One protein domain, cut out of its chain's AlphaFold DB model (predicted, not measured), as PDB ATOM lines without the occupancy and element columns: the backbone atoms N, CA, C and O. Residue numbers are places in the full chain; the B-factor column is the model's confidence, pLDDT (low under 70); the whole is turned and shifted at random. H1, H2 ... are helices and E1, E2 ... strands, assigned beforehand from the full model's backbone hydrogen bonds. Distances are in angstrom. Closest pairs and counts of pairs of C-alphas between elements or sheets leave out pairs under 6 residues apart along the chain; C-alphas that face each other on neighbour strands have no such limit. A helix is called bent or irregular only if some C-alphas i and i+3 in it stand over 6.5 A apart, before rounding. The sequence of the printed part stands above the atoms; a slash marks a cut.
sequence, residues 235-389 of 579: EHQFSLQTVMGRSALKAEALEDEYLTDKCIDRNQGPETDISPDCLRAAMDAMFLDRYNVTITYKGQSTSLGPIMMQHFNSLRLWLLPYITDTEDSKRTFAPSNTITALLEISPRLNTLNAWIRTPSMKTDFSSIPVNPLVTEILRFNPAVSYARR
ATOM      1  N   GLU A 235     209.225 197.404 362.463       91.19
ATOM      2  CA  GLU A 235     210.664 197.242 362.657       91.19
ATOM      3  C   GLU A 235     211.258 196.382 361.537       91.19
ATOM      4  O   GLU A 235     210.859 195.232 361.324       91.19
ATOM      5  N   HIS A 236     212.223 196.947 360.815       91.81
ATOM      6  CA  HIS A 236     212.905 196.300 359.705       91.81
ATOM      7  C   HIS A 236     214.409 196.246 359.955       91.81
ATOM      8  O   HIS A 236     215.041 197.270 360.196       91.81
ATOM      9  N   GLN A 237     214.980 195.050 359.852       91.69
ATOM     10  CA  GLN A 237     216.393 194.776 360.061       91.69
ATOM     11  C   GLN A 237     216.991 194.036 358.864       91.69
ATOM     12  O   GLN A 237     216.490 192.978 358.460       91.69
ATOM     13  N   PHE A 238     218.106 194.569 358.371       92.62
ATOM     14  CA  PHE A 238     218.930 193.992 357.316       92.62
ATOM     15  C   PHE A 238     220.377 193.890 357.783       92.62
ATOM     16  O   PHE A 238     220.894 194.827 358.387       92.62
ATOM     17  N   SER A 239     221.039 192.791 357.443       92.81
ATOM     18  CA  SER A 239     222.473 192.611 357.657       92.81
ATOM     19  C   SER A 239     223.136 192.228 356.339       92.81
ATOM     20  O   SER A 239     222.680 191.323 355.643       92.81
ATOM     21  N   LEU A 240     224.207 192.930 356.000       93.62
ATOM     22  CA  LEU A 240     225.043 192.762 354.824       93.62
ATOM     23  C   LEU A 240     226.403 192.221 355.267       93.62
ATOM     24  O   LEU A 240     227.085 192.839 356.079       93.62
ATOM     25  N   GLN A 241     226.829 191.119 354.668       93.69
ATOM     26  CA  GLN A 241     228.192 190.614 354.746       93.69
ATOM     27  C   GLN A 241     228.771 190.578 353.336       93.69
ATOM     28  O   GLN A 241     228.168 190.016 352.427       93.69
ATOM     29  N   THR A 242     229.935 191.182 353.137       92.75
ATOM     30  CA  THR A 242     230.655 191.145 351.862       92.75
ATOM     31  C   THR A 242     232.072 190.662 352.096       92.75
ATOM     32  O   THR A 242     232.805 191.280 352.859       92.75
ATOM     33  N   VAL A 243     232.470 189.592 351.413       92.00
ATOM     34  CA  VAL A 243     233.857 189.121 351.366       92.00
ATOM     35  C   VAL A 243     234.440 189.489 350.011       92.00
ATOM     36  O   VAL A 243     233.927 189.088 348.968       92.00
ATOM     37  N   MET A 244     235.509 190.267 350.038       92.06
ATOM     38  CA  MET A 244     236.224 190.769 348.876       92.06
ATOM     39  C   MET A 244     237.559 190.046 348.745       92.06
ATOM     40  O   MET A 244     238.226 189.770 349.747       92.06
ATOM     41  N   GLY A 245     237.969 189.777 347.513       90.75
ATOM     42  CA  GLY A 245     239.229 189.106 347.226       90.75
ATOM     43  C   GLY A 245     239.662 189.268 345.777       90.75
ATOM     44  O   GLY A 245     239.062 190.026 345.010       90.75
ATOM     45  N   ARG A 246     240.712 188.528 345.420       90.12
ATOM     46  CA  ARG A 246     241.217 188.431 344.051       90.12
ATOM     47  C   ARG A 246     240.532 187.282 343.303       90.12
ATOM     48  O   ARG A 246     240.379 186.190 343.857       90.12
ATOM     49  N   SER A 247     240.099 187.518 342.069       90.62
ATOM     50  CA  SER A 247     239.621 186.455 341.177       90.62
ATOM     51  C   SER A 247     240.780 185.623 340.613       90.62
ATOM     52  O   SER A 247     241.932 186.059 340.602       90.62
ATOM     53  N   ALA A 248     240.475 184.422 340.112       88.44
ATOM     54  CA  ALA A 248     241.463 183.610 339.402       88.44
ATOM     55  C   ALA A 248     241.908 184.284 338.092       88.44
ATOM     56  O   ALA A 248     243.096 184.303 337.799       88.44
ATOM     57  N   LEU A 249     240.974 184.918 337.369       89.50
ATOM     58  CA  LEU A 249     241.260 185.641 336.124       89.50
ATOM     59  C   LEU A 249     242.217 186.814 336.341       89.50
ATOM     60  O   LEU A 249     243.085 187.065 335.513       89.50
ATOM     61  N   LYS A 250     242.074 187.544 337.451       90.19
ATOM     62  CA  LYS A 250     243.023 188.602 337.804       90.19
ATOM     63  C   LYS A 250     244.374 188.042 338.234       90.19
ATOM     64  O   LYS A 250     245.380 188.663 337.927       90.19
ATOM     65  N   ALA A 251     244.408 186.922 338.955       88.00
ATOM     66  CA  ALA A 251     245.674 186.292 339.325       88.00
ATOM     67  C   ALA A 251     246.473 185.875 338.077       88.00
ATOM     68  O   ALA A 251     247.624 186.267 337.958       88.00
ATOM     69  N   GLU A 252     245.826 185.202 337.122       88.50
ATOM     70  CA  GLU A 252     246.415 184.826 335.828       88.50
ATOM     71  C   GLU A 252     246.857 186.060 335.024       88.50
ATOM     72  O   GLU A 252     247.998 186.148 334.588       88.50
ATOM     73  N   ALA A 253     246.000 187.083 334.921       90.25
ATOM     74  CA  ALA A 253     246.341 188.311 334.199       90.25
ATOM     75  C   ALA A 253     247.532 189.077 334.802       90.25
ATOM     76  O   ALA A 253     248.235 189.760 334.064       90.25
ATOM     77  N   LEU A 254     247.739 188.998 336.122       89.38
ATOM     78  CA  LEU A 254     248.909 189.584 336.777       89.38
ATOM     79  C   LEU A 254     250.178 188.780 336.484       89.38
ATOM     80  O   LEU A 254     251.237 189.381 336.364       89.38
ATOM     81  N   GLU A 255     250.090 187.452 336.388       85.50
ATOM     82  CA  GLU A 255     251.234 186.588 336.067       85.50
ATOM     83  C   GLU A 255     251.701 186.765 334.613       85.50
ATOM     84  O   GLU A 255     252.901 186.761 334.368       85.50
ATOM     85  N   ASP A 256     250.781 187.012 333.677       86.69
ATOM     86  CA  ASP A 256     251.079 187.180 332.244       86.69
ATOM     87  C   ASP A 256     251.542 188.604 331.847       86.69
ATOM     88  O   ASP A 256     251.734 188.912 330.664       86.69
ATOM     89  N   GLU A 257     251.670 189.524 332.804       86.31
ATOM     90  CA  GLU A 257     251.977 190.927 332.526       86.31
ATOM     91  C   GLU A 257     253.493 191.171 332.391       86.31
ATOM     92  O   GLU A 257     254.270 190.861 333.289       86.31
ATOM     93  N   TYR A 258     253.933 191.832 331.310       83.38
ATOM     94  CA  TYR A 258     255.359 192.146 331.078       83.38
ATOM     95  C   TYR A 258     256.028 192.888 332.251       83.38
ATOM     96  O   TYR A 258     257.199 192.666 332.560       83.38
ATOM     97  N   LEU A 259     255.292 193.793 332.908       82.88
ATOM     98  CA  LEU A 259     255.796 194.498 334.088       82.88
ATOM     99  C   LEU A 259     256.006 193.545 335.267       82.88
ATOM    100  O   LEU A 259     256.968 193.724 336.007       82.88
ATOM    101  N   THR A 260     255.169 192.520 335.413       85.56
ATOM    102  CA  THR A 260     255.356 191.476 336.419       85.56
ATOM    103  C   THR A 260     256.644 190.707 336.173       85.56
ATOM    104  O   THR A 260     257.451 190.605 337.094       85.56
ATOM    105  N   ASP A 261     256.903 190.268 334.940       86.12
ATOM    106  CA  ASP A 261     258.163 189.598 334.589       86.12
ATOM    107  C   ASP A 261     259.379 190.472 334.911       86.12
ATOM    108  O   ASP A 261     260.337 190.011 335.531       86.12
ATOM    109  N   LYS A 262     259.324 191.762 334.549       88.00
ATOM    110  CA  LYS A 262     260.388 192.728 334.854       88.00
ATOM    111  C   LYS A 262     260.607 192.870 336.364       88.00
ATOM    112  O   LYS A 262     261.750 192.905 336.797       88.00
ATOM    113  N   CYS A 263     259.535 192.967 337.146       88.50
ATOM    114  CA  CYS A 263     259.599 193.236 338.583       88.50
ATOM    115  C   CYS A 263     259.838 191.989 339.451       88.50
ATOM    116  O   CYS A 263     260.169 192.141 340.621       88.50
ATOM    117  N   ILE A 264     259.638 190.776 338.924       86.81
ATOM    118  CA  ILE A 264     259.824 189.499 339.645       86.81
ATOM    119  C   ILE A 264     261.098 188.763 339.196       86.81
ATOM    120  O   ILE A 264     261.488 187.757 339.796       86.81
ATOM    121  N   ASP A 265     261.784 189.249 338.159       80.88
ATOM    122  CA  ASP A 265     263.035 188.667 337.679       80.88
ATOM    123  C   ASP A 265     264.050 188.497 338.822       80.88
ATOM    124  O   ASP A 265     264.522 189.457 339.422       80.88
ATOM    125  N   ARG A 266     264.431 187.245 339.097       64.44
ATOM    126  CA  ARG A 266     265.347 186.882 340.190       64.44
ATOM    127  C   ARG A 266     266.757 187.439 340.024       64.44
ATOM    128  O   ARG A 266     267.525 187.418 340.983       64.44
ATOM    129  N   ASN A 267     267.119 187.880 338.821       68.50
ATOM    130  CA  ASN A 267     268.397 188.549 338.582       68.50
ATOM    131  C   ASN A 267     268.367 190.019 339.005       68.50
ATOM    132  O   ASN A 267     269.416 190.656 339.083       68.50
ATOM    133  N   GLN A 268     267.177 190.560 339.256       68.06
ATOM    134  CA  GLN A 268     266.972 191.939 339.642       68.06
ATOM    135  C   GLN A 268     266.869 192.022 341.169       68.06
ATOM    136  O   GLN A 268     266.102 191.308 341.809       68.06
ATOM    137  N   GLY A 269     267.756 192.820 341.765       82.12
ATOM    138  CA  GLY A 269     267.874 192.969 343.212       82.12
ATOM    139  C   GLY A 269     266.864 193.961 343.809       82.12
ATOM    140  O   GLY A 269     265.942 194.405 343.123       82.12
ATOM    141  N   PRO A 270     267.086 194.393 345.067       83.19
ATOM    142  CA  PRO A 270     266.218 195.341 345.780       83.19
ATOM    143  C   PRO A 270     265.982 196.681 345.057       83.19
ATOM    144  O   PRO A 270     265.027 197.385 345.369       83.19
ATOM    145  N   GLU A 271     266.844 197.036 344.102       86.44
ATOM    146  CA  GLU A 271     266.738 198.204 343.214       86.44
ATOM    147  C   GLU A 271     265.473 198.200 342.352       86.44
ATOM    148  O   GLU A 271     264.850 199.242 342.138       86.44
ATOM    149  N   THR A 272     265.090 197.030 341.839       86.25
ATOM    150  CA  THR A 272     263.919 196.904 340.969       86.25
ATOM    151  C   THR A 272     262.638 196.970 341.786       86.25
ATOM    152  O   THR A 272     261.705 197.672 341.393       86.25
ATOM    153  N   ASP A 273     262.621 196.316 342.949       83.94
ATOM    154  CA  ASP A 273     261.484 196.285 343.874       83.94
ATOM    155  C   ASP A 273     261.011 197.691 344.260       83.94
ATOM    156  O   ASP A 273     259.816 197.991 344.265       83.94
ATOM    157  N   ILE A 274     261.970 198.582 344.517       84.62
ATOM    158  CA  ILE A 274     261.728 199.959 344.956       84.62
ATOM    159  C   ILE A 274     261.556 200.965 343.813       84.62
ATOM    160  O   ILE A 274     261.342 202.156 344.077       84.62
ATOM    161  N   SER A 275     261.627 200.510 342.559       86.19
ATOM    162  CA  SER A 275     261.411 201.368 341.396       86.19
ATOM    163  C   SER A 275     259.957 201.864 341.326       86.19
ATOM    164  O   SER A 275     259.028 201.143 341.711       86.19
ATOM    165  N   PRO A 276     259.707 203.078 340.797       83.81
ATOM    166  CA  PRO A 276     258.351 203.616 340.701       83.81
ATOM    167  C   PRO A 276     257.364 202.736 339.932       83.81
ATOM    168  O   PRO A 276     256.195 202.648 340.313       83.81
ATOM    169  N   ASP A 277     257.827 202.066 338.875       85.25
ATOM    170  CA  ASP A 277     256.992 201.174 338.070       85.25
ATOM    171  C   ASP A 277     256.591 199.924 338.862       85.25
ATOM    172  O   ASP A 277     255.409 199.580 338.898       85.25
ATOM    173  N   CYS A 278     257.540 199.280 339.550       87.12
ATOM    174  CA  CYS A 278     257.266 198.065 340.317       87.12
ATOM    175  C   CYS A 278     256.449 198.341 341.580       87.12
ATOM    176  O   CYS A 278     255.527 197.582 341.885       87.12
ATOM    177  N   LEU A 279     256.687 199.465 342.263       82.94
ATOM    178  CA  LEU A 279     255.843 199.899 343.379       82.94
ATOM    179  C   LEU A 279     254.410 200.201 342.920       82.94
ATOM    180  O   LEU A 279     253.454 199.833 343.607       82.94
ATOM    181  N   ARG A 280     254.233 200.831 341.751       81.62
ATOM    182  CA  ARG A 280     252.901 201.075 341.177       81.62
ATOM    183  C   ARG A 280     252.208 199.770 340.798       81.62
ATOM    184  O   ARG A 280     251.063 199.576 341.199       81.62
ATOM    185  N   ALA A 281     252.910 198.860 340.124       85.38
ATOM    186  CA  ALA A 281     252.391 197.536 339.792       85.38
ATOM    187  C   ALA A 281     251.975 196.768 341.057       85.38
ATOM    188  O   ALA A 281     250.878 196.209 341.121       85.38
ATOM    189  N   ALA A 282     252.796 196.813 342.112       84.94
ATOM    190  CA  ALA A 282     252.476 196.195 343.394       84.94
ATOM    191  C   ALA A 282     251.209 196.802 344.012       84.94
ATOM    192  O   ALA A 282     250.340 196.069 344.482       84.94
ATOM    193  N   MET A 283     251.036 198.122 343.944       81.06
ATOM    194  CA  MET A 283     249.815 198.791 344.400       81.06
ATOM    195  C   MET A 283     248.575 198.428 343.571       81.06
ATOM    196  O   MET A 283     247.495 198.225 344.141       81.06
ATOM    197  N   ASP A 284     248.714 198.303 342.253       81.88
ATOM    198  CA  ASP A 284     247.619 197.940 341.350       81.88
ATOM    199  C   ASP A 284     247.179 196.472 341.522       81.88
ATOM    200  O   ASP A 284     245.977 196.144 341.511       81.88
ATOM    201  N   ALA A 285     248.134 195.589 341.816       86.00
ATOM    202  CA  ALA A 285     247.891 194.187 342.137       86.00
ATOM    203  C   ALA A 285     247.071 193.993 343.432       86.00
ATOM    204  O   ALA A 285     246.423 192.953 343.601       86.00
ATOM    205  N   MET A 286     247.028 194.986 344.331       84.62
ATOM    206  CA  MET A 286     246.249 194.926 345.581       84.62
ATOM    207  C   MET A 286     244.765 195.259 345.427       84.62
ATOM    208  O   MET A 286     243.996 195.010 346.356       84.62
ATOM    209  N   PHE A 287     244.324 195.822 344.297       86.94
ATOM    210  CA  PHE A 287     242.890 196.036 344.091       86.94
ATOM    211  C   PHE A 287     242.146 194.701 344.064       86.94
ATOM    212  O   PHE A 287     242.539 193.774 343.358       86.94
ATOM    213  N   LEU A 288     241.052 194.618 344.801       88.81
ATOM    214  CA  LEU A 288     240.166 193.469 344.801       88.81
ATOM    215  C   LEU A 288     239.155 193.628 343.664       88.81
ATOM    216  O   LEU A 288     238.695 194.731 343.358       88.81
ATOM    217  N   ASP A 289     238.831 192.525 343.013       92.00
ATOM    218  CA  ASP A 289     237.976 192.479 341.826       92.00
ATOM    219  C   ASP A 289     236.824 191.481 341.978       92.00
ATOM    220  O   ASP A 289     235.908 191.478 341.159       92.00
ATOM    221  N   ARG A 290     236.824 190.687 343.053       93.00
ATOM    222  CA  ARG A 290     235.785 189.712 343.366       93.00
ATOM    223  C   ARG A 290     235.084 190.051 344.675       93.00
ATOM    224  O   ARG A 290     235.737 190.226 345.701       93.00
ATOM    225  N   TYR A 291     233.753 190.069 344.650       94.12
ATOM    226  CA  TYR A 291     232.888 190.477 345.757       94.12
ATOM    227  C   TYR A 291     231.817 189.413 345.976       94.12
ATOM    228  O   TYR A 291     230.954 189.226 345.125       94.12
ATOM    229  N   ASN A 292     231.864 188.710 347.103       93.75
ATOM    230  CA  ASN A 292     230.834 187.765 347.523       93.75
ATOM    231  C   ASN A 292     229.947 188.432 348.575       93.75
ATOM    232  O   ASN A 292     230.406 188.728 349.675       93.75
ATOM    233  N   VAL A 293     228.698 188.689 348.215       94.69
ATOM    234  CA  VAL A 293     227.739 189.486 348.974       94.69
ATOM    235  C   VAL A 293     226.645 188.579 349.521       94.69
ATOM    236  O   VAL A 293     226.030 187.812 348.787       94.69
ATOM    237  N   THR A 294     226.359 188.701 350.810       93.25
ATOM    238  CA  THR A 294     225.251 188.033 351.491       93.25
ATOM    239  C   THR A 294     224.427 189.075 352.231       93.25
ATOM    240  O   THR A 294     224.944 189.805 353.071       93.25
ATOM    241  N   ILE A 295     223.137 189.146 351.925       92.50
ATOM    242  CA  ILE A 295     222.169 190.007 352.604       92.50
ATOM    243  C   ILE A 295     221.184 189.103 353.330       92.50
ATOM    244  O   ILE A 295     220.565 188.238 352.714       92.50
ATOM    245  N   THR A 296     221.004 189.322 354.625       91.56
ATOM    246  CA  THR A 296     219.993 188.646 355.442       91.56
ATOM    247  C   THR A 296     218.997 189.658 355.978       91.56
ATOM    248  O   THR A 296     219.350 190.797 356.280       91.56
ATOM    249  N   TYR A 297     217.734 189.257 356.084       90.19
ATOM    250  CA  TYR A 297     216.669 190.099 356.621       90.19
ATOM    251  C   TYR A 297     215.825 189.313 357.627       90.19
ATOM    252  O   TYR A 297     215.580 188.122 357.457       90.19
ATOM    253  N   LYS A 298     215.404 189.956 358.721       85.19
ATOM    254  CA  LYS A 298     214.722 189.282 359.846       85.19
ATOM    255  C   LYS A 298     213.414 189.971 360.232       85.19
ATOM    256  O   LYS A 298     213.160 191.113 359.849       85.19
ATOM    257  N   GLY A 299     212.582 189.262 360.997       81.50
ATOM    258  CA  GLY A 299     211.343 189.797 361.568       81.50
ATOM    259  C   GLY A 299     210.351 190.264 360.503       81.50
ATOM    260  O   GLY A 299     210.128 189.576 359.503       81.50
ATOM    261  N   GLN A 300     209.779 191.456 360.690       80.56
ATOM    262  CA  GLN A 300     208.802 192.017 359.751       80.56
ATOM    263  C   GLN A 300     209.401 192.336 358.375       80.56
ATOM    264  O   GLN A 300     208.666 192.407 357.394       80.56
ATOM    265  N   SER A 301     210.726 192.458 358.249       83.06
ATOM    266  CA  SER A 301     211.419 192.653 356.960       83.06
ATOM    267  C   SER A 301     211.184 191.508 355.975       83.06
ATOM    268  O   SER A 301     211.317 191.697 354.773       83.06
ATOM    269  N   THR A 302     210.791 190.326 356.457       77.62
ATOM    270  CA  THR A 302     210.420 189.197 355.587       77.62
ATOM    271  C   THR A 302     209.222 189.514 354.688       77.62
ATOM    272  O   THR A 302     209.167 189.042 353.551       77.62
ATOM    273  N   SER A 303     208.321 190.398 355.137       75.88
ATOM    274  CA  SER A 303     207.192 190.898 354.342       75.88
ATOM    275  C   SER A 303     207.609 191.783 353.160       75.88
ATOM    276  O   SER A 303     206.824 191.956 352.232       75.88
ATOM    277  N   LEU A 304     208.849 192.292 353.142       76.94
ATOM    278  CA  LEU A 304     209.402 193.054 352.018       76.94
ATOM    279  C   LEU A 304     209.884 192.150 350.876       76.94
ATOM    280  O   LEU A 304     210.197 192.655 349.801       76.94
ATOM    281  N   GLY A 305     209.904 190.823 351.066       73.50
ATOM    282  CA  GLY A 305     210.308 189.853 350.045       73.50
ATOM    283  C   GLY A 305     209.656 190.088 348.671       73.50
ATOM    284  O   GLY A 305     210.388 190.214 347.688       73.50
ATOM    285  N   PRO A 306     208.319 190.231 348.565       79.12
ATOM    286  CA  PRO A 306     207.646 190.542 347.301       79.12
ATOM    287  C   PRO A 306     208.103 191.859 346.658       79.12
ATOM    288  O   PRO A 306     208.308 191.908 345.446       79.12
ATOM    289  N   ILE A 307     208.319 192.910 347.457       81.88
ATOM    290  CA  ILE A 307     208.779 194.223 346.978       81.88
ATOM    291  C   ILE A 307     210.210 194.111 346.439       81.88
ATOM    292  O   ILE A 307     210.497 194.547 345.323       81.88
ATOM    293  N   MET A 308     211.104 193.458 347.185       78.31
ATOM    294  CA  MET A 308     212.474 193.205 346.733       78.31
ATOM    295  C   MET A 308     212.495 192.391 345.437       78.31
ATOM    296  O   MET A 308     213.258 192.704 344.525       78.31
ATOM    297  N   MET A 309     211.615 191.393 345.310       78.38
ATOM    298  CA  MET A 309     211.483 190.595 344.091       78.38
ATOM    299  C   MET A 309     210.975 191.409 342.895       78.38
ATOM    300  O   MET A 309     211.431 191.183 341.776       78.38
ATOM    301  N   GLN A 310     210.086 192.384 343.102       84.06
ATOM    302  CA  GLN A 310     209.638 193.287 342.038       84.06
ATOM    303  C   GLN A 310     210.790 194.153 341.502       84.06
ATOM    304  O   GLN A 310     210.979 194.259 340.285       84.06
ATOM    305  N   HIS A 311     211.591 194.743 342.393       85.31
ATOM    306  CA  HIS A 311     212.773 195.509 341.993       85.31
ATOM    307  C   HIS A 311     213.816 194.623 341.319       85.31
ATOM    308  O   HIS A 311     214.392 195.009 340.302       85.31
ATOM    309  N   PHE A 312     214.008 193.407 341.827       83.62
ATOM    310  CA  PHE A 312     214.934 192.464 341.228       83.62
ATOM    311  C   PHE A 312     214.492 192.026 339.821       83.62
ATOM    312  O   PHE A 312     215.311 191.996 338.905       83.62
ATOM    313  N   ASN A 313     213.196 191.793 339.595       85.31
ATOM    314  CA  ASN A 313     212.657 191.548 338.252       85.31
ATOM    315  C   ASN A 313     212.877 192.738 337.312       85.31
ATOM    316  O   ASN A 313     213.224 192.544 336.151       85.31
ATOM    317  N   SER A 314     212.721 193.963 337.813       88.19
ATOM    318  CA  SER A 314     212.967 195.176 337.024       88.19
ATOM    319  C   SER A 314     214.437 195.277 336.602       88.19
ATOM    320  O   SER A 314     214.730 195.518 335.433       88.19
ATOM    321  N   LEU A 315     215.364 195.005 337.527       86.25
ATOM    322  CA  LEU A 315     216.796 194.924 337.234       86.25
ATOM    323  C   LEU A 315     217.100 193.819 336.214       86.25
ATOM    324  O   LEU A 315     217.860 194.034 335.274       86.25
ATOM    325  N   ARG A 316     216.481 192.644 336.369       87.00
ATOM    326  CA  ARG A 316     216.640 191.513 335.450       87.00
ATOM    327  C   ARG A 316     216.175 191.860 334.033       87.00
ATOM    328  O   ARG A 316     216.851 191.491 333.083       87.00
ATOM    329  N   LEU A 317     215.065 192.585 333.887       89.38
ATOM    330  CA  LEU A 317     214.589 193.069 332.586       89.38
ATOM    331  C   LEU A 317     215.555 194.083 331.966       89.38
ATOM    332  O   LEU A 317     215.784 194.047 330.760       89.38
ATOM    333  N   TRP A 318     216.154 194.956 332.778       90.06
ATOM    334  CA  TRP A 318     217.168 195.898 332.305       90.06
ATOM    335  C   TRP A 318     218.452 195.192 331.838       90.06
ATOM    336  O   TRP A 318     219.062 195.599 330.853       90.06
ATOM    337  N   LEU A 319     218.825 194.090 332.494       91.62
ATOM    338  CA  LEU A 319     220.008 193.284 332.179       91.62
ATOM    339  C   LEU A 319     219.727 192.086 331.263       91.62
ATOM    340  O   LEU A 319     220.590 191.219 331.127       91.62
ATOM    341  N   LEU A 320     218.554 192.031 330.620       91.25
ATOM    342  CA  LEU A 320     218.124 190.896 329.798       91.25
ATOM    343  C   LEU A 320     219.189 190.418 328.783       91.25
ATOM    344  O   LEU A 320     219.391 189.207 328.710       91.25
ATOM    345  N   PRO A 321     219.916 191.300 328.057       93.88
ATOM    346  CA  PRO A 321     220.917 190.870 327.072       93.88
ATOM    347  C   PRO A 321     222.124 190.129 327.661       93.88
ATOM    348  O   PRO A 321     222.861 189.489 326.917       93.88
ATOM    349  N   TYR A 322     222.350 190.240 328.970       93.31
ATOM    350  CA  TYR A 322     223.524 189.693 329.652       93.31
ATOM    351  C   TYR A 322     223.215 188.423 330.438       93.31
ATOM    352  O   TYR A 322     224.134 187.830 331.001       93.31
ATOM    353  N   ILE A 323     221.944 188.017 330.511       90.94
ATOM    354  CA  ILE A 323     221.529 186.816 331.237       90.94
ATOM    355  C   ILE A 323     222.063 185.578 330.519       90.94
ATOM    356  O   ILE A 323     221.880 185.423 329.314       90.94
ATOM    357  N   THR A 324     222.676 184.674 331.278       86.19
ATOM    358  CA  THR A 324     223.183 183.399 330.768       86.19
ATOM    359  C   THR A 324     222.550 182.225 331.494       86.19
ATOM    360  O   THR A 324     222.561 182.181 332.724       86.19
ATOM    361  N   ASP A 325     222.101 181.226 330.739       69.62
ATOM    362  CA  ASP A 325     221.672 179.933 331.277       69.62
ATOM    363  C   ASP A 325     222.888 179.009 331.455       69.62
ATOM    364  O   ASP A 325     223.024 177.969 330.814       69.62
ATOM    365  N   THR A 326     223.837 179.407 332.303       63.41
ATOM    366  CA  THR A 326     224.901 178.497 332.738       63.41
ATOM    367  C   THR A 326     224.353 177.637 333.873       63.41
ATOM    368  O   THR A 326     224.268 178.099 335.013       63.41
ATOM    369  N   GLU A 327     223.966 176.396 333.573       54.75
ATOM    370  CA  GLU A 327     223.605 175.391 334.580       54.75
ATOM    371  C   GLU A 327     224.838 174.982 335.412       54.75
ATOM    372  O   GLU A 327     225.409 173.908 335.245       54.75
ATOM    373  N   ASP A 328     225.284 175.839 336.335       60.69
ATOM    374  CA  ASP A 328     226.234 175.426 337.370       60.69
ATOM    375  C   ASP A 328     225.458 174.680 338.466       60.69
ATOM    376  O   ASP A 328     224.809 175.281 339.329       60.69
ATOM    377  N   SER A 329     225.513 173.347 338.423       53.59
ATOM    378  CA  SER A 329     224.836 172.448 339.369       53.59
ATOM    379  C   SER A 329     225.259 172.652 340.830       53.59
ATOM    380  O   SER A 329     224.553 172.208 341.737       53.59
ATOM    381  N   LYS A 330     226.361 173.375 341.089       58.78
ATOM    382  CA  LYS A 330     226.810 173.752 342.440       58.78
ATOM    383  C   LYS A 330     226.115 175.002 342.990       58.78
ATOM    384  O   LYS A 330     226.238 175.279 344.183       58.78
ATOM    385  N   ARG A 331     225.389 175.770 342.168       65.88
ATOM    386  CA  ARG A 331     224.761 177.043 342.570       65.88
ATOM    387  C   ARG A 331     223.274 176.857 342.883       65.88
ATOM    388  O   ARG A 331     222.400 176.862 342.007       65.88
ATOM    389  N   THR A 332     222.978 176.692 344.168       80.38
ATOM    390  CA  THR A 332     221.624 176.509 344.709       80.38
ATOM    391  C   THR A 332     220.878 177.838 344.888       80.38
ATOM    392  O   THR A 332     221.437 178.923 344.720       80.38
ATOM    393  N   PHE A 333     219.570 177.759 345.160       87.62
ATOM    394  CA  PHE A 333     218.802 178.923 345.614       87.62
ATOM    395  C   PHE A 333     219.358 179.411 346.954       87.62
ATOM    396  O   PHE A 333     219.918 178.621 347.719       87.62
ATOM    397  N   ALA A 334     219.193 180.699 347.245       87.94
ATOM    398  CA  ALA A 334     219.577 181.207 348.552       87.94
ATOM    399  C   ALA A 334     218.646 180.625 349.638       87.94
ATOM    400  O   ALA A 334     217.475 180.352 349.355       87.94
ATOM    401  N   PRO A 335     219.127 180.440 350.879       90.00
ATOM    402  CA  PRO A 335     218.268 180.071 351.999       90.00
ATOM    403  C   PRO A 335     217.132 181.078 352.202       90.00
ATOM    404  O   PRO A 335     217.234 182.237 351.793       90.00
ATOM    405  N   SER A 336     216.072 180.665 352.901       87.12
ATOM    406  CA  SER A 336     214.990 181.570 353.292       87.12
ATOM    407  C   SER A 336     215.535 182.841 353.946       87.12
ATOM    408  O   SER A 336     216.471 182.805 354.744       87.12
ATOM    409  N   ASN A 337     214.917 183.970 353.614       87.56
ATOM    410  CA  ASN A 337     215.266 185.291 354.134       87.56
ATOM    411  C   ASN A 337     216.693 185.780 353.822       87.56
ATOM    412  O   ASN A 337     217.244 186.611 354.548       87.56
ATOM    413  N   THR A 338     217.294 185.249 352.754       89.88
ATOM    414  CA  THR A 338     218.666 185.561 352.345       89.88
ATOM    415  C   THR A 338     218.727 185.873 350.852       89.88
ATOM    416  O   THR A 338     218.035 185.252 350.046       89.88
ATOM    417  N   ILE A 339     219.586 186.816 350.475       90.69
ATOM    418  CA  ILE A 339     220.011 187.062 349.095       90.69
ATOM    419  C   ILE A 339     221.520 186.876 349.059       90.69
ATOM    420  O   ILE A 339     222.231 187.471 349.866       90.69
ATOM    421  N   THR A 340     222.012 186.071 348.126       92.06
ATOM    422  CA  THR A 340     223.450 185.950 347.875       92.06
ATOM    423  C   THR A 340     223.762 186.422 346.468       92.06
ATOM    424  O   THR A 340     222.985 186.201 345.537       92.06
ATOM    425  N   ALA A 341     224.887 187.099 346.306       93.19
ATOM    426  CA  ALA A 341     225.354 187.566 345.019       93.19
ATOM    427  C   ALA A 341     226.873 187.479 344.931       93.19
ATOM    428  O   ALA A 341     227.577 187.546 345.936       93.19
ATOM    429  N   LEU A 342     227.378 187.373 343.711       93.12
ATOM    430  CA  LEU A 342     228.793 187.514 343.417       93.12
ATOM    431  C   LEU A 342     228.957 188.495 342.277       93.12
ATOM    432  O   LEU A 342     228.203 188.442 341.309       93.12
ATOM    433  N   LEU A 343     229.948 189.363 342.403       93.25
ATOM    434  CA  LEU A 343     230.388 190.262 341.355       93.25
ATOM    435  C   LEU A 343     231.872 190.005 341.113       93.25
ATOM    436  O   LEU A 343     232.643 189.888 342.065       93.25
ATOM    437  N   GLU A 344     232.261 189.913 339.850       93.44
ATOM    438  CA  GLU A 344     233.642 189.730 339.418       93.44
ATOM    439  C   GLU A 344     233.933 190.688 338.263       93.44
ATOM    440  O   GLU A 344     233.300 190.617 337.210       93.44
ATOM    441  N   ILE A 345     234.846 191.628 338.485       93.12
ATOM    442  CA  ILE A 345     235.228 192.652 337.511       93.12
ATOM    443  C   ILE A 345     236.340 192.084 336.631       93.12
ATOM    444  O   ILE A 345     237.286 191.487 337.138       93.12
ATOM    445  N   SER A 346     236.254 192.274 335.314       92.38
ATOM    446  CA  SER A 346     237.301 191.805 334.409       92.38
ATOM    447  C   SER A 346     238.628 192.546 334.651       92.38
ATOM    448  O   SER A 346     238.610 193.735 334.987       92.38
ATOM    449  N   PRO A 347     239.797 191.915 334.414       89.19
ATOM    450  CA  PRO A 347     241.099 192.575 334.583       89.19
ATOM    451  C   PRO A 347     241.261 193.856 333.748       89.19
ATOM    452  O   PRO A 347     241.966 194.776 334.148       89.19
ATOM    453  N   ARG A 348     240.554 193.952 332.611       88.00
ATOM    454  CA  ARG A 348     240.528 195.137 331.734       88.00
ATOM    455  C   ARG A 348     239.583 196.245 332.206       88.00
ATOM    456  O   ARG A 348     239.478 197.266 331.531       88.00
ATOM    457  N   LEU A 349     238.878 196.048 333.322       88.94
ATOM    458  CA  LEU A 349     238.009 197.039 333.964       88.94
ATOM    459  C   LEU A 349     236.822 197.519 333.106       88.94
ATOM    460  O   LEU A 349     236.233 198.564 333.387       88.94
ATOM    461  N   ASN A 350     236.459 196.765 332.066       91.44
ATOM    462  CA  ASN A 350     235.451 197.152 331.074       91.44
ATOM    463  C   ASN A 350     234.171 196.309 331.129       91.44
ATOM    464  O   ASN A 350     233.140 196.716 330.590       91.44
ATOM    465  N   THR A 351     234.215 195.152 331.787       93.69
ATOM    466  CA  THR A 351     233.067 194.263 331.959       93.69
ATOM    467  C   THR A 351     233.029 193.682 333.368       93.69
ATOM    468  O   THR A 351     234.046 193.632 334.060       93.69
ATOM    469  N   LEU A 352     231.854 193.227 333.797       93.00
ATOM    470  CA  LEU A 352     231.691 192.418 334.999       93.00
ATOM    471  C   LEU A 352     230.869 191.161 334.706       93.00
ATOM    472  O   LEU A 352     229.958 191.165 333.875       93.00
ATOM    473  N   ASN A 353     231.190 190.093 335.421       92.94
ATOM    474  CA  ASN A 353     230.362 188.906 335.553       92.94
ATOM    475  C   ASN A 353     229.681 188.960 336.916       92.94
ATOM    476  O   ASN A 353     230.290 189.358 337.910       92.94
ATOM    477  N   ALA A 354     228.415 188.565 336.980       92.94
ATOM    478  CA  ALA A 354     227.696 188.562 338.239       92.94
ATOM    479  C   ALA A 354     226.704 187.420 338.317       92.94
ATOM    480  O   ALA A 354     226.156 186.970 337.319       92.94
ATOM    481  N   TRP A 355     226.407 186.987 339.528       92.25
ATOM    482  CA  TRP A 355     225.248 186.149 339.765       92.25
ATOM    483  C   TRP A 355     224.531 186.596 341.018       92.25
ATOM    484  O   TRP A 355     225.127 187.164 341.928       92.25
ATOM    485  N   ILE A 356     223.234 186.323 341.066       91.38
ATOM    486  CA  ILE A 356     222.385 186.603 342.220       91.38
ATOM    487  C   ILE A 356     221.416 185.446 342.439       91.38
ATOM    488  O   ILE A 356     220.924 184.814 341.494       91.38
ATOM    489  N   ARG A 357     221.187 185.128 343.708       89.06
ATOM    490  CA  ARG A 357     220.317 184.057 344.179       89.06
ATOM    491  C   ARG A 357     219.400 184.610 345.254       89.06
ATOM    492  O   ARG A 357     219.836 185.289 346.181       89.06
ATOM    493  N   THR A 358     218.128 184.276 345.134       88.69
ATOM    494  CA  THR A 358     217.093 184.519 346.139       88.69
ATOM    495  C   THR A 358     216.445 183.173 346.500       88.69
ATOM    496  O   THR A 358     216.762 182.159 345.864       88.69
ATOM    497  N   PRO A 359     215.530 183.116 347.484       87.19
ATOM    498  CA  PRO A 359     214.821 181.879 347.816       87.19
ATOM    499  C   PRO A 359     213.955 181.333 346.673       87.19
ATOM    500  O   PRO A 359     213.578 180.167 346.685       87.19
ATOM    501  N   SER A 360     213.621 182.174 345.691       84.31
ATOM    502  CA  SER A 360     212.693 181.846 344.604       84.31
ATOM    503  C   SER A 360     213.275 182.023 343.202       84.31
ATOM    504  O   SER A 360     212.639 181.610 342.235       84.31
ATOM    505  N   MET A 361     214.464 182.616 343.047       84.00
ATOM    506  CA  MET A 361     215.048 182.895 341.734       84.00
ATOM    507  C   MET A 361     216.572 182.765 341.716       84.00
ATOM    508  O   MET A 361     217.261 183.031 342.701       84.00
ATOM    509  N   LYS A 362     217.096 182.380 340.550       87.50
ATOM    510  CA  LYS A 362     218.524 182.330 340.233       87.50
ATOM    511  C   LYS A 362     218.741 183.022 338.896       87.50
ATOM    512  O   LYS A 362     217.995 182.776 337.951       87.50
ATOM    513  N   THR A 363     219.716 183.917 338.825       89.31
ATOM    514  CA  THR A 363     220.078 184.583 337.571       89.31
ATOM    515  C   THR A 363     221.579 184.801 337.526       89.31
ATOM    516  O   THR A 363     222.172 185.275 338.499       89.31
ATOM    517  N   ASP A 364     222.190 184.418 336.415       91.31
ATOM    518  CA  ASP A 364     223.599 184.632 336.118       91.31
ATOM    519  C   ASP A 364     223.689 185.633 334.973       91.31
ATOM    520  O   ASP A 364     222.863 185.627 334.058       91.31
ATOM    521  N   PHE A 365     224.677 186.508 335.062       92.44
ATOM    522  CA  PHE A 365     224.965 187.536 334.090       92.44
ATOM    523  C   PHE A 365     226.427 187.441 333.680       92.44
ATOM    524  O   PHE A 365     227.313 187.297 334.529       92.44
ATOM    525  N   SER A 366     226.690 187.592 332.387       93.38
ATOM    526  CA  SER A 366     228.049 187.617 331.858       93.38
ATOM    527  C   SER A 366     228.303 188.875 331.044       93.38
ATOM    528  O   SER A 366     227.409 189.382 330.365       93.38
ATOM    529  N   SER A 367     229.544 189.358 331.092       93.50
ATOM    530  CA  SER A 367     230.030 190.454 330.249       93.50
ATOM    531  C   SER A 367     229.166 191.723 330.301       93.50
ATOM    532  O   SER A 367     228.994 192.399 329.287       93.50
ATOM    533  N   ILE A 368     228.634 192.067 331.480       93.88
ATOM    534  CA  ILE A 368     227.905 193.324 331.672       93.88
ATOM    535  C   ILE A 368     228.910 194.468 331.491       93.88
ATOM    536  O   ILE A 368     229.890 194.518 332.237       93.88
ATOM    537  N   PRO A 369     228.714 195.390 330.534       93.44
ATOM    538  CA  PRO A 369     229.622 196.506 330.339       93.44
ATOM    539  C   PRO A 369     229.559 197.443 331.542       93.44
ATOM    540  O   PRO A 369     228.479 197.796 332.022       93.44
ATOM    541  N   VAL A 370     230.725 197.877 332.007       89.31
ATOM    542  CA  VAL A 370     230.839 198.866 333.081       89.31
ATOM    543  C   VAL A 370     231.418 200.162 332.543       89.31
ATOM    544  O   VAL A 370     232.381 200.177 331.780       89.31
ATOM    545  N   ASN A 371     230.809 201.275 332.943       87.06
ATOM    546  CA  ASN A 371     231.383 202.592 332.705       87.06
ATOM    547  C   ASN A 371     232.617 202.764 333.617       87.06
ATOM    548  O   ASN A 371     232.499 202.457 334.807       87.06
ATOM    549  N   PRO A 372     233.742 203.314 333.119       84.44
ATOM    550  CA  PRO A 372     234.946 203.572 333.915       84.44
ATOM    551  C   PRO A 372     234.704 204.241 335.277       84.44
ATOM    552  O   PRO A 372     235.346 203.876 336.258       84.44
ATOM    553  N   LEU A 373     233.741 205.169 335.377       82.06
ATOM    554  CA  LEU A 373     233.402 205.825 336.646       82.06
ATOM    555  C   LEU A 373     232.898 204.828 337.702       82.06
ATOM    556  O   LEU A 373     233.230 204.941 338.878       82.06
ATOM    557  N   VAL A 374     232.090 203.851 337.283       79.44
ATOM    558  CA  VAL A 374     231.553 202.812 338.171       79.44
ATOM    559  C   VAL A 374     232.666 201.858 338.585       79.44
ATOM    560  O   VAL A 374     232.736 201.475 339.751       79.44
ATOM    561  N   THR A 375     233.564 201.512 337.661       76.75
ATOM    562  CA  THR A 375     234.672 200.606 337.960       76.75
ATOM    563  C   THR A 375     235.608 201.186 339.017       76.75
ATOM    564  O   THR A 375     235.983 200.481 339.948       76.75
ATOM    565  N   GLU A 376     235.907 202.482 338.946       74.44
ATOM    566  CA  GLU A 376     236.707 203.167 339.969       74.44
ATOM    567  C   GLU A 376     236.039 203.186 341.354       74.44
ATOM    568  O   GLU A 376     236.725 203.095 342.370       74.44
ATOM    569  N   ILE A 377     234.706 203.243 341.424       78.00
ATOM    570  CA  ILE A 377     233.968 203.167 342.698       78.00
ATOM    571  C   ILE A 377     233.985 201.743 343.266       78.00
ATOM    572  O   ILE A 377     234.100 201.565 344.479       78.00
ATOM    573  N   LEU A 378     233.840 200.733 342.405       80.19
ATOM    574  CA  LEU A 378     233.772 199.335 342.831       80.19
ATOM    575  C   LEU A 378     235.129 198.794 343.272       80.19
ATOM    576  O   LEU A 378     235.168 197.938 344.145       80.19
ATOM    577  N   ARG A 379     236.229 199.289 342.700       78.44
ATOM    578  CA  ARG A 379     237.595 198.865 343.015       78.44
ATOM    579  C   ARG A 379     237.974 199.210 344.457       78.44
ATOM    580  O   ARG A 379     238.429 200.309 344.769       78.44
ATOM    581  N   PHE A 380     237.872 198.227 345.344       82.44
ATOM    582  CA  PHE A 380     238.387 198.340 346.701       82.44
ATOM    583  C   PHE A 380     239.853 197.902 346.767       82.44
ATOM    584  O   PHE A 380     240.209 196.830 346.288       82.44
ATOM    585  N   ASN A 381     240.712 198.697 347.403       79.56
ATOM    586  CA  ASN A 381     242.080 198.295 347.718       79.56
ATOM    587  C   ASN A 381     242.278 198.360 349.251       79.56
ATOM    588  O   ASN A 381     242.115 199.427 349.849       79.56
ATOM    589  N   PRO A 382     242.596 197.238 349.927       73.12
ATOM    590  CA  PRO A 382     242.777 197.209 351.379       73.12
ATOM    591  C   PRO A 382     243.943 198.068 351.849       73.12
ATOM    592  O   PRO A 382     243.916 198.603 352.956       73.12
ATOM    593  N   ALA A 383     244.932 198.274 350.985       68.25
ATOM    594  CA  ALA A 383     246.008 199.203 351.231       68.25
ATOM    595  C   ALA A 383     245.574 200.662 351.046       68.25
ATOM    596  O   ALA A 383     246.428 201.519 351.099       68.25
ATOM    597  N   VAL A 384     244.295 201.036 350.882       58.16
ATOM    598  CA  VAL A 384     243.879 202.446 350.678       58.16
ATOM    599  C   VAL A 384     244.149 203.376 351.873       58.16
ATOM    600  O   VAL A 384     244.121 204.590 351.698       58.16
ATOM    601  N   SER A 385     244.501 202.883 353.069       54.56
ATOM    602  CA  SER A 385     245.187 203.741 354.071       54.56
ATOM    603  C   SER A 385     246.563 204.199 353.578       54.56
ATOM    604  O   SER A 385     246.903 205.365 353.731       54.56
ATOM    605  N   TYR A 386     247.305 203.300 352.937       50.28
ATOM    606  CA  TYR A 386     248.565 203.540 352.237       50.28
ATOM    607  C   TYR A 386     248.348 204.196 350.852       50.28
ATOM    608  O   TYR A 386     249.039 205.142 350.516       50.28
ATOM    609  N   ALA A 387     247.312 203.854 350.076       45.62
ATOM    610  CA  ALA A 387     246.992 204.519 348.804       45.62
ATOM    611  C   ALA A 387     246.402 205.933 348.990       45.62
ATOM    612  O   ALA A 387     246.442 206.738 348.064       45.62
ATOM    613  N   ARG A 388     245.878 206.279 350.181       52.84
ATOM    614  CA  ARG A 388     245.621 207.681 350.561       52.84
ATOM    615  C   ARG A 388     246.921 208.490 350.624       52.84
ATOM    616  O   ARG A 388     246.845 209.677 350.334       52.84
ATOM    617  N   ARG A 389     248.075 207.862 350.890       45.03
ATOM    618  CA  ARG A 389     249.393 208.516 350.837       45.03
ATOM    619  C   ARG A 389     249.752 208.932 349.416       45.03
ATOM    620  O   ARG A 389     250.055 210.088 349.174       45.03
TER     621      ARG A 389
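What this domain is: This is residues 235 to 389 of the 579 residues of the protein "VWFD domain-containing protein" of Cryptotermes secundus (UniProt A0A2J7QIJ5). What does the model look like? A twisted five-stranded sheet has the long helix H5 running across it near one end of its strands, while H1, H2, H3 and H4 make a small helical head beyond the other end, on the 62 A long axis. What builds it? The 155 printed residues hold, in chain order, E1, H1 to H4, E2, H5, E3 to E5, H6 and H7, a mixed class of seven helices and five strands; the sheet, ordered E1 E2 E3 E4 E5, is antiparallel throughout. How dense is it? It is loose, with a radius of gyration of the C-alphas of 19.4 A, and spans 62 by 35 by 29 A.

Where its parts are: Where are the strands? E1, residues 235 to 245, is 33.5 A long and starts at C-alpha 235 (210.664, 197.242, 362.657); E2, residues 290 to 299, is 30.5 A. E3 is residues 338 to 345, 23.3 A, E4 351 to 357 and E5 362 to 369, which bends by 58 degrees at residue 366. Where are the helices? H5, residues 300 to 318, is 29.0 A long; H1 is 248 to 255, H2 258 to 264, H3 270 to 273 and H4 276 to 285. H6 is 372 to 378, and H7, 384 to 387, ends at C-alpha 387 (246.992, 204.519, 348.804).

How they stand to each other: How is the sheet paired? N 241 and O 294 are 2.8 A apart between E1 and E2, N 293 and O 341 2.8 A between E2 and E3. E3, E4 and E5 form a meander, each strand the antiparallel neighbour of the one before, with N 342 and O 355 at 2.9 A and N 365 and O 354 at 2.7 A. What is on it? H5 makes it two layers, a helix on one face of a sheet; H5 lies over E1 at a height over the sheet of 5.6 A, with the closest C-alphas, His 236 and Ser 301, 4.8 A apart. H1 and H6 only graze the sheet. How does the head sit? H2 and H4 touch, about perpendicular at 81 degrees, with the closest C-alphas, Cys 263 and Cys 278, 5.6 A apart. H3 is close to H4 but not clearly touching, with the C-alphas of Asp 273 and Leu 279 closest at 6.7 A; H7 and H4 stand likewise, with those of Met 283 and Ala 387 at 7.8 A. Are the helix backbones complete? Each O i to N i+4 pair is within hydrogen-bond range in H1, H2, H4 and H6, but 11 of 15 in H5, which is irregular, C-alphas 303 and 306 being 7.1 A apart; H3 and H7 are too short for such a pair.

The domain as a whole: How far does it reach? The C-alphas of Asn 267 and Gln 300, the two farthest apart, are 63.3 A apart. Is it unbroken? The printed part has no cut, and the long link is H5 to E3, 19 residues. Where is confidence low? Residues 266 to 268, 325 to 331 and 383 to 389 are under pLDDT 70.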